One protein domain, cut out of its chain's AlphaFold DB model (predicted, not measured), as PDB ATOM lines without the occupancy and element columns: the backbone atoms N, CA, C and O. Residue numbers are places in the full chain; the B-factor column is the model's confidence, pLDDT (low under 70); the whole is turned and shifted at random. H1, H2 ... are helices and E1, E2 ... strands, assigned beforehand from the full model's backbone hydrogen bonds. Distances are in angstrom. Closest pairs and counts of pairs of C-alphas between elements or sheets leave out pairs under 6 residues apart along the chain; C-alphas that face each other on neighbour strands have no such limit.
ATOM      1  N   SER A  37     110.996 134.580  84.211       63.78
ATOM      2  CA  SER A  37     112.177 134.529  83.345       63.78
ATOM      3  C   SER A  37     113.048 133.278  83.512       63.78
ATOM      4  O   SER A  37     113.639 133.053  84.567       63.78
ATOM      5  N   THR A  38     113.266 132.583  82.398       54.84
ATOM      6  CA  THR A  38     114.546 131.966  82.020       54.84
ATOM      7  C   THR A  38     115.065 132.683  80.762       54.84
ATOM      8  O   THR A  38     114.271 133.349  80.086       54.84
ATOM      9  N   PRO A  39     116.373 132.632  80.432       58.09
ATOM     10  CA  PRO A  39     116.874 133.181  79.173       58.09
ATOM     11  C   PRO A  39     116.036 132.648  78.009       58.09
ATOM     12  O   PRO A  39     115.818 131.438  77.916       58.09
ATOM     13  N   GLN A  40     115.545 133.534  77.134       60.81
ATOM     14  CA  GLN A  40     114.867 133.096  75.919       60.81
ATOM     15  C   GLN A  40     115.879 132.340  75.062       60.81
ATOM     16  O   GLN A  40     116.700 132.935  74.367       60.81
ATOM     17  N   ASN A  41     115.820 131.015  75.118       70.56
ATOM     18  CA  ASN A  41     116.548 130.183  74.182       70.56
ATOM     19  C   ASN A  41     115.797 130.262  72.856       70.56
ATOM     20  O   ASN A  41     114.709 129.701  72.697       70.56
ATOM     21  N   VAL A  42     116.368 131.026  71.930       83.00
ATOM     22  CA  VAL A  42     115.877 131.157  70.563       83.00
ATOM     23  C   VAL A  42     116.882 130.493  69.639       83.00
ATOM     24  O   VAL A  42     118.023 130.940  69.534       83.00
ATOM     25  N   ALA A  43     116.446 129.454  68.934       87.44
ATOM     26  CA  ALA A  43     117.140 128.998  67.739       87.44
ATOM     27  C   ALA A  43     116.509 129.707  66.537       87.44
ATOM     28  O   ALA A  43     115.290 129.660  66.363       87.44
ATOM     29  N   CYS A  44     117.321 130.392  65.736       91.50
ATOM     30  CA  CYS A  44     116.863 131.176  64.595       91.50
ATOM     31  C   CYS A  44     117.685 130.816  63.357       91.50
ATOM     32  O   CYS A  44     118.907 130.952  63.368       91.50
ATOM     33  N   TYR A  45     117.012 130.390  62.291       91.94
ATOM     34  CA  TYR A  45     117.633 129.976  61.036       91.94
ATOM     35  C   TYR A  45     117.132 130.856  59.900       91.94
ATOM     36  O   TYR A  45     115.929 130.949  59.665       91.94
ATOM     37  N   GLN A  46     118.052 131.496  59.184       91.75
ATOM     38  CA  GLN A  46     117.709 132.277  58.003       91.75
ATOM     39  C   GLN A  46     117.520 131.368  56.794       91.75
ATOM     40  O   GLN A  46     118.377 130.538  56.490       91.75
ATOM     41  N   VAL A  47     116.402 131.539  56.089       88.81
ATOM     42  CA  VAL A  47     116.131 130.790  54.860       88.81
ATOM     43  C   VAL A  47     116.936 131.393  53.711       88.81
ATOM     44  O   VAL A  47     116.986 132.611  53.540       88.81
ATOM     45  N   SER A  48     117.543 130.528  52.903       88.06
ATOM     46  CA  SER A  48     118.165 130.886  51.626       88.06
ATOM     47  C   SER A  48     117.400 130.236  50.466       88.06
ATOM     48  O   SER A  48     116.647 129.287  50.668       88.06
ATOM     49  N   GLY A  49     117.548 130.771  49.249       86.81
ATOM     50  CA  GLY A  49     116.888 130.228  48.051       86.81
ATOM     51  C   GLY A  49     115.446 130.700  47.814       86.81
ATOM     52  O   GLY A  49     114.813 130.260  46.861       86.81
ATOM     53  N   VAL A  50     114.936 131.631  48.627       86.56
ATOM     54  CA  VAL A  50     113.621 132.271  48.445       86.56
ATOM     55  C   VAL A  50     113.787 133.788  48.324       86.56
ATOM     56  O   VAL A  50     114.669 134.373  48.946       86.56
ATOM     57  N   LYS A  51     112.938 134.454  47.525       86.19
ATOM     58  CA  LYS A  51     113.006 135.921  47.318       86.19
ATOM     59  C   LYS A  51     112.581 136.740  48.545       86.19
ATOM     60  O   LYS A  51     112.733 137.959  48.542       86.19
ATOM     61  N   ARG A  52     112.010 136.100  49.569       86.62
ATOM     62  CA  ARG A  52     111.504 136.758  50.779       86.62
ATOM     63  C   ARG A  52     112.474 136.570  51.943       86.62
ATOM     64  O   ARG A  52     113.039 135.498  52.113       86.62
ATOM     65  N   CYS A  53     112.627 137.599  52.774       91.06
ATOM     66  CA  CYS A  53     113.347 137.472  54.039       91.06
ATOM     67  C   CYS A  53     112.465 136.701  55.029       91.06
ATOM     68  O   CYS A  53     111.447 137.229  55.479       91.06
ATOM     69  N   LEU A  54     112.828 135.448  55.304       94.38
ATOM     70  CA  LEU A  54     112.136 134.566  56.239       94.38
ATOM     71  C   LEU A  54     113.145 133.973  57.222       94.38
ATOM     72  O   LEU A  54     114.230 133.535  56.824       94.38
ATOM     73  N   LEU A  55     112.765 133.924  58.497       95.44
ATOM     74  CA  LEU A  55     113.530 133.262  59.550       95.44
ATOM     75  C   LEU A  55     112.672 132.164  60.183       95.44
ATOM     76  O   LEU A  55     111.564 132.441  60.634       95.44
ATOM     77  N   LEU A  56     113.176 130.932  60.256       95.75
ATOM     78  CA  LEU A  56     112.564 129.882  61.072       95.75
ATOM     79  C   LEU A  56     113.025 130.055  62.513       95.75
ATOM     80  O   LEU A  56     114.229 130.083  62.770       95.75
ATOM     81  N   ARG A  57     112.088 130.144  63.455       95.25
ATOM     82  CA  ARG A  57     112.411 130.350  64.867       95.25
ATOM     83  C   ARG A  57     111.772 129.300  65.751       95.25
ATOM     84  O   ARG A  57     110.565 129.087  65.680       95.25
ATOM     85  N   LEU A  58     112.578 128.720  66.633       93.06
ATOM     86  CA  LEU A  58     112.119 127.975  67.798       93.06
ATOM     87  C   LEU A  58     112.359 128.838  69.035       93.06
ATOM     88  O   LEU A  58     113.507 129.118  69.375       93.06
ATOM     89  N   VAL A  59     111.282 129.271  69.686       91.25
ATOM     90  CA  VAL A  59     111.325 130.130  70.877       91.25
ATOM     91  C   VAL A  59     110.838 129.338  72.080       91.25
ATOM     92  O   VAL A  59     109.705 128.862  72.063       91.25
ATOM     93  N   LEU A  60     111.662 129.220  73.122       89.25
ATOM     94  CA  LEU A  60     111.219 128.682  74.410       89.25
ATOM     95  C   LEU A  60     110.499 129.764  75.225       89.25
ATOM     96  O   LEU A  60     111.011 130.867  75.408       89.25
ATOM     97  N   ILE A  61     109.309 129.429  75.708       87.69
ATOM     98  CA  ILE A  61     108.401 130.295  76.453       87.69
ATOM     99  C   ILE A  61     108.221 129.669  77.842       87.69
ATOM    100  O   ILE A  61     107.536 128.648  77.960       87.69
ATOM    101  N   PRO A  62     108.844 130.230  78.891       85.00
ATOM    102  CA  PRO A  62     108.624 129.759  80.248       85.00
ATOM    103  C   PRO A  62     107.206 130.112  80.707       85.00
ATOM    104  O   PRO A  62     106.722 131.225  80.496       85.00
ATOM    105  N   MET A  63     106.549 129.153  81.350       81.56
ATOM    106  CA  MET A  63     105.215 129.303  81.918       81.56
ATOM    107  C   MET A  63     105.317 129.481  83.437       81.56
ATOM    108  O   MET A  63     106.230 128.962  84.078       81.56
ATOM    109  N   SER A  64     104.343 130.163  84.044       75.56
ATOM    110  CA  SER A  64     104.294 130.379  85.503       75.56
ATOM    111  C   SER A  64     104.226 129.087  86.327       75.56
ATOM    112  O   SER A  64     104.555 129.088  87.508       75.56
ATOM    113  N   THR A  65     103.814 127.984  85.703       77.44
ATOM    114  CA  THR A  65     103.740 126.642  86.289       77.44
ATOM    115  C   THR A  65     105.094 125.931  86.368       77.44
ATOM    116  O   THR A  65     105.156 124.806  86.850       77.44
ATOM    117  N   GLY A  66     106.174 126.559  85.891       78.50
ATOM    118  CA  GLY A  66     107.513 125.968  85.815       78.50
ATOM    119  C   GLY A  66     107.757 125.125  84.559       78.50
ATOM    120  O   GLY A  66     108.887 124.713  84.325       78.50
ATOM    121  N   HIS A  67     106.729 124.913  83.736       83.00
ATOM    122  CA  HIS A  67     106.848 124.232  82.448       83.00
ATOM    123  C   HIS A  67     107.366 125.162  81.350       83.00
ATOM    124  O   HIS A  67     107.150 126.376  81.384       83.00
ATOM    125  N   VAL A  68     107.971 124.578  80.319       86.31
ATOM    126  CA  VAL A  68     108.366 125.284  79.098       86.31
ATOM    127  C   VAL A  68     107.483 124.883  77.919       86.31
ATOM    128  O   VAL A  68     107.245 123.707  77.648       86.31
ATOM    129  N   LEU A  69     107.027 125.885  77.173       89.69
ATOM    130  CA  LEU A  69     106.380 125.712  75.880       89.69
ATOM    131  C   LEU A  69     107.339 126.177  74.783       89.69
ATOM    132  O   LEU A  69     107.859 127.285  74.856       89.69
ATOM    133  N   ALA A  70     107.564 125.386  73.742       92.06
ATOM    134  CA  ALA A  70     108.282 125.858  72.565       92.06
ATOM    135  C   ALA A  70     107.291 126.339  71.500       92.06
ATOM    136  O   ALA A  70     106.274 125.697  71.252       92.06
ATOM    137  N   ARG A  71     107.592 127.451  70.832       93.38
ATOM    138  CA  ARG A  71     106.857 127.930  69.658       93.38
ATOM    139  C   ARG A  71     107.747 127.829  68.435       93.38
ATOM    140  O   ARG A  71     108.826 128.417  68.427       93.38
ATOM    141  N   LEU A  72     107.264 127.141  67.406       94.62
ATOM    142  CA  LEU A  72     107.901 127.086  66.098       94.62
ATOM    143  C   LEU A  72     107.145 128.012  65.137       94.62
ATOM    144  O   LEU A  72     105.939 127.840  64.940       94.62
ATOM    145  N   SER A  73     107.822 129.011  64.571       95.56
ATOM    146  CA  SER A  73     107.208 130.020  63.696       95.56
ATOM    147  C   SER A  73     108.134 130.487  62.575       95.56
ATOM    148  O   SER A  73     109.359 130.471  62.709       95.56
ATOM    149  N   TRP A  74     107.532 130.962  61.486       96.38
ATOM    150  CA  TRP A  74     108.207 131.761  60.468       96.38
ATOM    151  C   TRP A  74     108.093 133.240  60.822       96.38
ATOM    152  O   TRP A  74     106.986 133.757  60.929       96.38
ATOM    153  N   LEU A  75     109.213 133.936  60.982       96.12
ATOM    154  CA  LEU A  75     109.235 135.392  61.082       96.12
ATOM    155  C   LEU A  75     109.411 135.977  59.679       96.12
ATOM    156  O   LEU A  75     110.411 135.686  59.016       96.12
ATOM    157  N   ASP A  76     108.444 136.775  59.229       94.00
ATOM    158  CA  ASP A  76     108.516 137.436  57.925       94.00
ATOM    159  C   ASP A  76     109.303 138.759  57.965       94.00
ATOM    160  O   ASP A  76     109.623 139.299  59.026       94.00
ATOM    161  N   GLY A  77     109.603 139.311  56.787       90.00
ATOM    162  CA  GLY A  77     110.329 140.579  56.654       90.00
ATOM    163  C   GLY A  77     109.607 141.812  57.218       90.00
ATOM    164  O   GLY A  77     110.203 142.884  57.257       90.00
ATOM    165  N   ARG A  78     108.347 141.686  57.655       92.69
ATOM    166  CA  ARG A  78     107.587 142.734  58.360       92.69
ATOM    167  C   ARG A  78     107.630 142.549  59.879       92.69
ATOM    168  O   ARG A  78     107.029 143.338  60.599       92.69
ATOM    169  N   GLY A  79     108.313 141.513  60.368       91.25
ATOM    170  CA  GLY A  79     108.378 141.170  61.784       91.25
ATOM    171  C   GLY A  79     107.150 140.414  62.298       91.25
ATOM    172  O   GLY A  79     106.957 140.344  63.509       91.25
ATOM    173  N   ILE A  80     106.319 139.847  61.414       93.81
ATOM    174  CA  ILE A  80     105.141 139.063  61.811       93.81
ATOM    175  C   ILE A  80     105.550 137.600  62.006       93.81
ATOM    176  O   ILE A  80     106.106 136.979  61.099       93.81
ATOM    177  N   ASP A  81     105.264 137.046  63.189       93.62
ATOM    178  CA  ASP A  81     105.396 135.613  63.471       93.62
ATOM    179  C   ASP A  81     104.180 134.845  62.922       93.62
ATOM    180  O   ASP A  81     103.062 134.979  63.420       93.62
ATOM    181  N   HIS A  82     104.418 133.967  61.952       94.50
ATOM    182  CA  HIS A  82     103.459 132.993  61.434       94.50
ATOM    183  C   HIS A  82     103.697 131.654  62.134       94.50
ATOM    184  O   HIS A  82     104.650 130.932  61.831       94.50
ATOM    185  N   VAL A  83     102.879 131.353  63.141       93.75
ATOM    186  CA  VAL A  83     103.072 130.184  64.011       93.75
ATOM    187  C   VAL A  83     102.754 128.887  63.268       93.75
ATOM    188  O   VAL A  83     101.624 128.687  62.835       93.75
ATOM    189  N   CYS A  84     103.733 127.979  63.176       93.44
ATOM    190  CA  CYS A  84     103.513 126.620  62.682       93.44
ATOM    191  C   CYS A  84     102.793 125.774  63.743       93.44
ATOM    192  O   CYS A  84     101.785 125.126  63.464       93.44
ATOM    193  N   CYS A  85     103.345 125.747  64.962       93.31
ATOM    194  CA  CYS A  85     102.819 124.983  66.091       93.31
ATOM    195  C   CYS A  85     103.480 125.384  67.414       93.31
ATOM    196  O   CYS A  85     104.530 126.032  67.442       93.31
ATOM    197  N   TYR A  86     102.893 124.903  68.507       93.88
ATOM    198  CA  TYR A  86     103.525 124.878  69.819       93.88
ATOM    199  C   TYR A  86     103.919 123.449  70.197       93.88
ATOM    200  O   TYR A  86     103.349 122.490  69.681       93.88
ATOM    201  N   LEU A  87     104.899 123.301  71.081       92.81
ATOM    202  CA  LEU A  87     105.419 122.026  71.566       92.81
ATOM    203  C   LEU A  87     105.524 122.079  73.088       92.81
ATOM    204  O   LEU A  87     105.980 123.086  73.627       92.81
ATOM    205  N   ASN A  88     105.142 121.010  73.778       91.50
ATOM    206  CA  ASN A  88     105.503 120.847  75.189       91.50
ATOM    207  C   ASN A  88     106.921 120.268  75.342       91.50
ATOM    208  O   ASN A  88     107.609 119.981  74.363       91.50
ATOM    209  N   GLU A  89     107.339 120.057  76.587       88.94
ATOM    210  CA  GLU A  89     108.654 119.512  76.959       88.94
ATOM    211  C   GLU A  89     108.888 118.081  76.442       88.94
ATOM    212  O   GLU A  89     110.026 117.651  76.281       88.94
ATOM    213  N   SER A  90     107.816 117.352  76.122       90.12
ATOM    214  CA  SER A  90     107.854 116.028  75.491       90.12
ATOM    215  C   SER A  90     107.780 116.087  73.957       90.12
ATOM    216  O   SER A  90     107.572 115.058  73.317       90.12
ATOM    217  N   PHE A  91     107.926 117.276  73.354       86.81
ATOM    218  CA  PHE A  91     107.807 117.524  71.910       86.81
ATOM    219  C   PHE A  91     106.454 117.104  71.306       86.81
ATOM    220  O   PHE A  91     106.318 116.859  70.101       86.81
ATOM    221  N   GLU A  92     105.406 117.064  72.126       90.94
ATOM    222  CA  GLU A  92     104.044 116.873  71.648       90.94
ATOM    223  C   GLU A  92     103.530 118.185  71.067       90.94
ATOM    224  O   GLU A  92     103.631 119.238  71.697       90.94
ATOM    225  N   ARG A  93     102.956 118.126  69.862       92.62
ATOM    226  CA  ARG A  93     102.429 119.314  69.191       92.62
ATOM    227  C   ARG A  93     101.130 119.736  69.842       92.62
ATOM    228  O   ARG A  93     100.224 118.915  70.004       92.62
ATOM    229  N   LEU A  94     101.032 121.018  70.140       91.12
ATOM    230  CA  LEU A  94      99.890 121.636  70.778       91.12
ATOM    231  C   LEU A  94      99.286 122.714  69.877       91.12
ATOM    232  O   LEU A  94      99.997 123.463  69.201       91.12
ATOM    233  N   LEU A  95      97.962 122.804  69.921       85.06
ATOM    234  CA  LEU A  95      97.171 123.884  69.349       85.06
ATOM    235  C   LEU A  95      96.357 124.541  70.466       85.06
ATOM    236  O   LEU A  95      95.808 123.840  71.320       85.06
ATOM    237  N   VAL A  96      96.277 125.872  70.443       81.50
ATOM    238  CA  VAL A  96      95.367 126.624  71.312       81.50
ATOM    239  C   VAL A  96      93.955 126.436  70.773       81.50
ATOM    240  O   VAL A  96      93.655 126.803  69.637       81.50
ATOM    241  N   ALA A  97      93.095 125.819  71.566       78.94
ATOM    242  CA  ALA A  97      91.676 125.731  71.286       78.94
ATOM    243  C   ALA A  97      90.983 127.074  71.568       78.94
ATOM    244  O   ALA A  97      91.523 127.949  72.239       78.94
ATOM    245  N   SER A  98      89.764 127.242  71.055       80.75
ATOM    246  CA  SER A  98      88.974 128.474  71.214       80.75
ATOM    247  C   SER A  98      88.672 128.839  72.672       80.75
ATOM    248  O   SER A  98      88.388 129.992  72.967       80.75
ATOM    249  N   ASP A  99      88.725 127.857  73.570       81.94
ATOM    250  CA  ASP A  99      88.569 128.005  75.020       81.94
ATOM    251  C   ASP A  99      89.871 128.441  75.727       81.94
ATOM    252  O   ASP A  99      89.901 128.562  76.948       81.94
ATOM    253  N   GLY A 100      90.956 128.663  74.975       76.88
ATOM    254  CA  GLY A 100      92.284 128.979  75.503       76.88
ATOM    255  C   GLY A 100      93.066 127.760  76.005       76.88
ATOM    256  O   GLY A 100      94.209 127.909  76.436       76.88
ATOM    257  N   GLY A 101      92.492 126.555  75.942       83.94
ATOM    258  CA  GLY A 101      93.147 125.313  76.341       83.94
ATOM    259  C   GLY A 101      94.106 124.769  75.282       83.94
ATOM    260  O   GLY A 101      93.949 125.005  74.086       83.94
ATOM    261  N   TRP A 102      95.091 123.977  75.706       86.31
ATOM    262  CA  TRP A 102      96.026 123.306  74.797       86.31
ATOM    263  C   TRP A 102      95.530 121.908  74.432       86.31
ATOM    264  O   TRP A 102      95.232 121.097  75.309       86.31
ATOM    265  N   LYS A 103      95.472 121.595  73.134       88.75
ATOM    266  CA  LYS A 103      95.077 120.268  72.632       88.75
ATOM    267  C   LYS A 103      96.180 119.664  71.779       88.75
ATOM    268  O   LYS A 103      96.820 120.368  71.000       88.75
ATOM    269  N   LYS A 104      96.377 118.346  71.901       90.56
ATOM    270  CA  LYS A 104      97.355 117.614  71.085       90.56
ATOM    271  C   LYS A 104      96.948 117.623  69.615       90.56
ATOM    272  O   LYS A 104      95.790 117.381  69.274       90.56
ATOM    273  N   GLN A 105      97.926 117.825  68.746       89.00
ATOM    274  CA  GLN A 105      97.753 117.844  67.303       89.00
ATOM    275  C   GLN A 105      98.380 116.617  66.637       89.00
ATOM    276  O   GLN A 105      99.506 116.221  66.933       89.00
ATOM    277  N   LYS A 106      97.653 116.037  65.673       88.44
ATOM    278  CA  LYS A 106      98.105 114.850  64.931       88.44
ATOM    279  C   LYS A 106      99.190 115.160  63.900       88.44
ATOM    280  O   LYS A 106     100.146 114.396  63.801       88.44
ATOM    281  N   LYS A 107      99.078 116.273  63.161       90.06
ATOM    282  CA  LYS A 107     100.083 116.666  62.153       90.06
ATOM    283  C   LYS A 107     101.463 116.845  62.800       90.06
ATOM    284  O   LYS A 107     101.560 117.243  63.965       90.06
ATOM    285  N   SER A 108     102.505 116.516  62.049       91.38
ATOM    286  CA  SER A 108     103.887 116.707  62.481       91.38
ATOM    287  C   SER A 108     104.286 118.186  62.390       91.38
ATOM    288  O   SER A 108     103.633 118.965  61.687       91.38
ATOM    289  N   ALA A 109     105.329 118.586  63.118       91.56
ATOM    290  CA  ALA A 109     105.804 119.971  63.115       91.56
ATOM    291  C   ALA A 109     106.375 120.366  61.742       91.56
ATOM    292  O   ALA A 109     106.139 121.472  61.261       91.56
ATOM    293  N   GLU A 110     107.052 119.429  61.080       93.38
ATOM    294  CA  GLU A 110     107.628 119.577  59.744       93.38
ATOM    295  C   GLU A 110     106.539 119.875  58.715       93.38
ATOM    296  O   GLU A 110     106.648 120.844  57.967       93.38
ATOM    297  N   LEU A 111     105.450 119.095  58.722       94.62
ATOM    298  CA  LEU A 111     104.335 119.300  57.799       94.62
ATOM    299  C   LEU A 111     103.665 120.662  58.017       94.62
ATOM    300  O   LEU A 111     103.296 121.328  57.054       94.62
ATOM    301  N   LEU A 112     103.507 121.082  59.275       93.62
ATOM    302  CA  LEU A 112     102.902 122.375  59.597       93.62
ATOM    303  C   LEU A 112     103.780 123.542  59.163       93.62
ATOM    304  O   LEU A 112     103.270 124.510  58.604       93.62
ATOM    305  N   CYS A 113     105.093 123.446  59.372       94.06
ATOM    306  CA  CYS A 113     105.993 124.484  58.896       94.06
ATOM    307  C   CYS A 113     106.137 124.504  57.382       94.06
ATOM    308  O   CYS A 113     106.237 125.598  56.836       94.06
ATOM    309  N   LEU A 114     106.091 123.357  56.698       95.31
ATOM    310  CA  LEU A 114     106.052 123.335  55.237       95.31
ATOM    311  C   LEU A 114     104.801 124.059  54.716       95.31
ATOM    312  O   LEU A 114     104.930 124.968  53.907       95.31
ATOM    313  N   GLN A 115     103.622 123.746  55.266       94.00
ATOM    314  CA  GLN A 115     102.362 124.421  54.915       94.00
ATOM    315  C   GLN A 115     102.426 125.935  55.169       94.00
ATOM    316  O   GLN A 115     101.983 126.733  54.345       94.00
ATOM    317  N   GLY A 116     103.011 126.343  56.300       93.06
ATOM    318  CA  GLY A 116     103.229 127.756  56.610       93.06
ATOM    319  C   GLY A 116     104.192 128.434  55.633       93.06
ATOM    320  O   GLY A 116     103.934 129.553  55.201       93.06
ATOM    321  N   LEU A 117     105.273 127.753  55.246       94.00
ATOM    322  CA  LEU A 117     106.248 128.279  54.293       94.00
ATOM    323  C   LEU A 117     105.617 128.469  52.914       94.00
ATOM    324  O   LEU A 117     105.744 129.549  52.348       94.00
ATOM    325  N   GLU A 118     104.911 127.454  52.408       93.94
ATOM    326  CA  GLU A 118     104.204 127.489  51.122       93.94
ATOM    327  C   GLU A 118     103.257 128.691  51.043       93.94
ATOM    328  O   GLU A 118     103.291 129.441  50.070       93.94
ATOM    329  N   SER A 119     102.490 128.948  52.106       91.69
ATOM    330  CA  SER A 119     101.595 130.108  52.176       91.69
ATOM    331  C   SER A 119     102.322 131.458  52.171       91.69
ATOM    332  O   SER A 119     101.717 132.462  51.799       91.69
ATOM    333  N   LEU A 120     103.575 131.516  52.627       92.31
ATOM    334  CA  LEU A 120     104.355 132.755  52.703       92.31
ATOM    335  C   LEU A 120     105.136 133.045  51.425       92.31
ATOM    336  O   LEU A 120     105.460 134.207  51.170       92.31
ATOM    337  N   ILE A 121     105.474 132.009  50.656       91.44
ATOM    338  CA  ILE A 121     106.244 132.133  49.413       91.44
ATOM    339  C   ILE A 121     105.377 132.141  48.153       91.44
ATOM    340  O   ILE A 121     105.898 132.540  47.111       91.44
ATOM    341  N   ALA A 122     104.109 131.729  48.254       84.50
ATOM    342  CA  ALA A 122     103.096 131.971  47.228       84.50
ATOM    343  C   ALA A 122     102.997 133.471  46.875       84.50
ATOM    344  O   ALA A 122     102.702 133.751  45.694       84.50
TER     345      ALA A 122
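This is residues 37 to 122 of the 122 residues of an uncharacterized protein of Marinomonas arctica (UniProt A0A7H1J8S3). A single, strongly twisted sheet of six antiparallel strands forms a wall, and one helix, H1, packs along one face of it over E3 and E4, while the other face has no named helix. The long hairpin of E2 and E3 spans the length of the sheet, and the short strands E5 and E6 form a small hairpin at one edge. The printed part has 86 residues with six named strands and one named helix, in the chain order E1 E2 E3 E4 E5 E6 H1, which is also the strands' order across the sheet. The class is mixed, helices and strands; the whole is compact, with a radius of gyration of the C-alphas of 13.5 A and spans of 41 by 29 by 21 A.

The sheet is a meander, each strand the antiparallel neighbour of the one before, and its strands' lines turn by 118 degrees from edge to edge. The inner strands E2, residues 54 to 62, and E3, residues 68 to 76, form a hairpin, with N 61 and O 69 at 2.7 A. On the other side of E2 is the edge strand E1, residues 42 to 46, with N 45 and O 56 at 2.8 A. E4, residues 81 to 87, is the other neighbour of E3, with N 70 and O 87 at 2.8 A. E5, residues 93 to 96, pairs with E4 over residues 93 to 94, at 119 degrees between their directions, with N 94 and O 86 at 2.8 A. The pairing is staggered: E5 pairs over residues 94 to 96 with the edge strand E6, residues 102 to 104, with N 95 and O 103 at 2.9 A. H1, residues 109 to 121, is on the sheet at a height over the sheet of 8.3 A, along the strands, at 11 degrees to E3 on the local plane. Its closest C-alphas to E4 are those of Cys 113 and Cys 84, 5.0 A apart. Every O i to N i+4 pair of H1 is within hydrogen-bond range.

E2 is 24.7 A long and E3 24.4 A, from first to last C-alpha. E4 measures 15.8 A, E1 12.7 A, E5 10.4 A and E6 6.9 A; H1 measures 18.3 A. E1 begins at C-alpha 42 (115.877, 131.157, 70.563), and H1 ends at C-alpha 121 (106.244, 132.133, 49.413).

The two C-alphas farthest apart, those of Lys 51 and Thr 65, are 41.1 A apart. The printed part has no cut and no long link. The mean pLDDT of the printed part is 88.1; residues 37 to 40 are under 70.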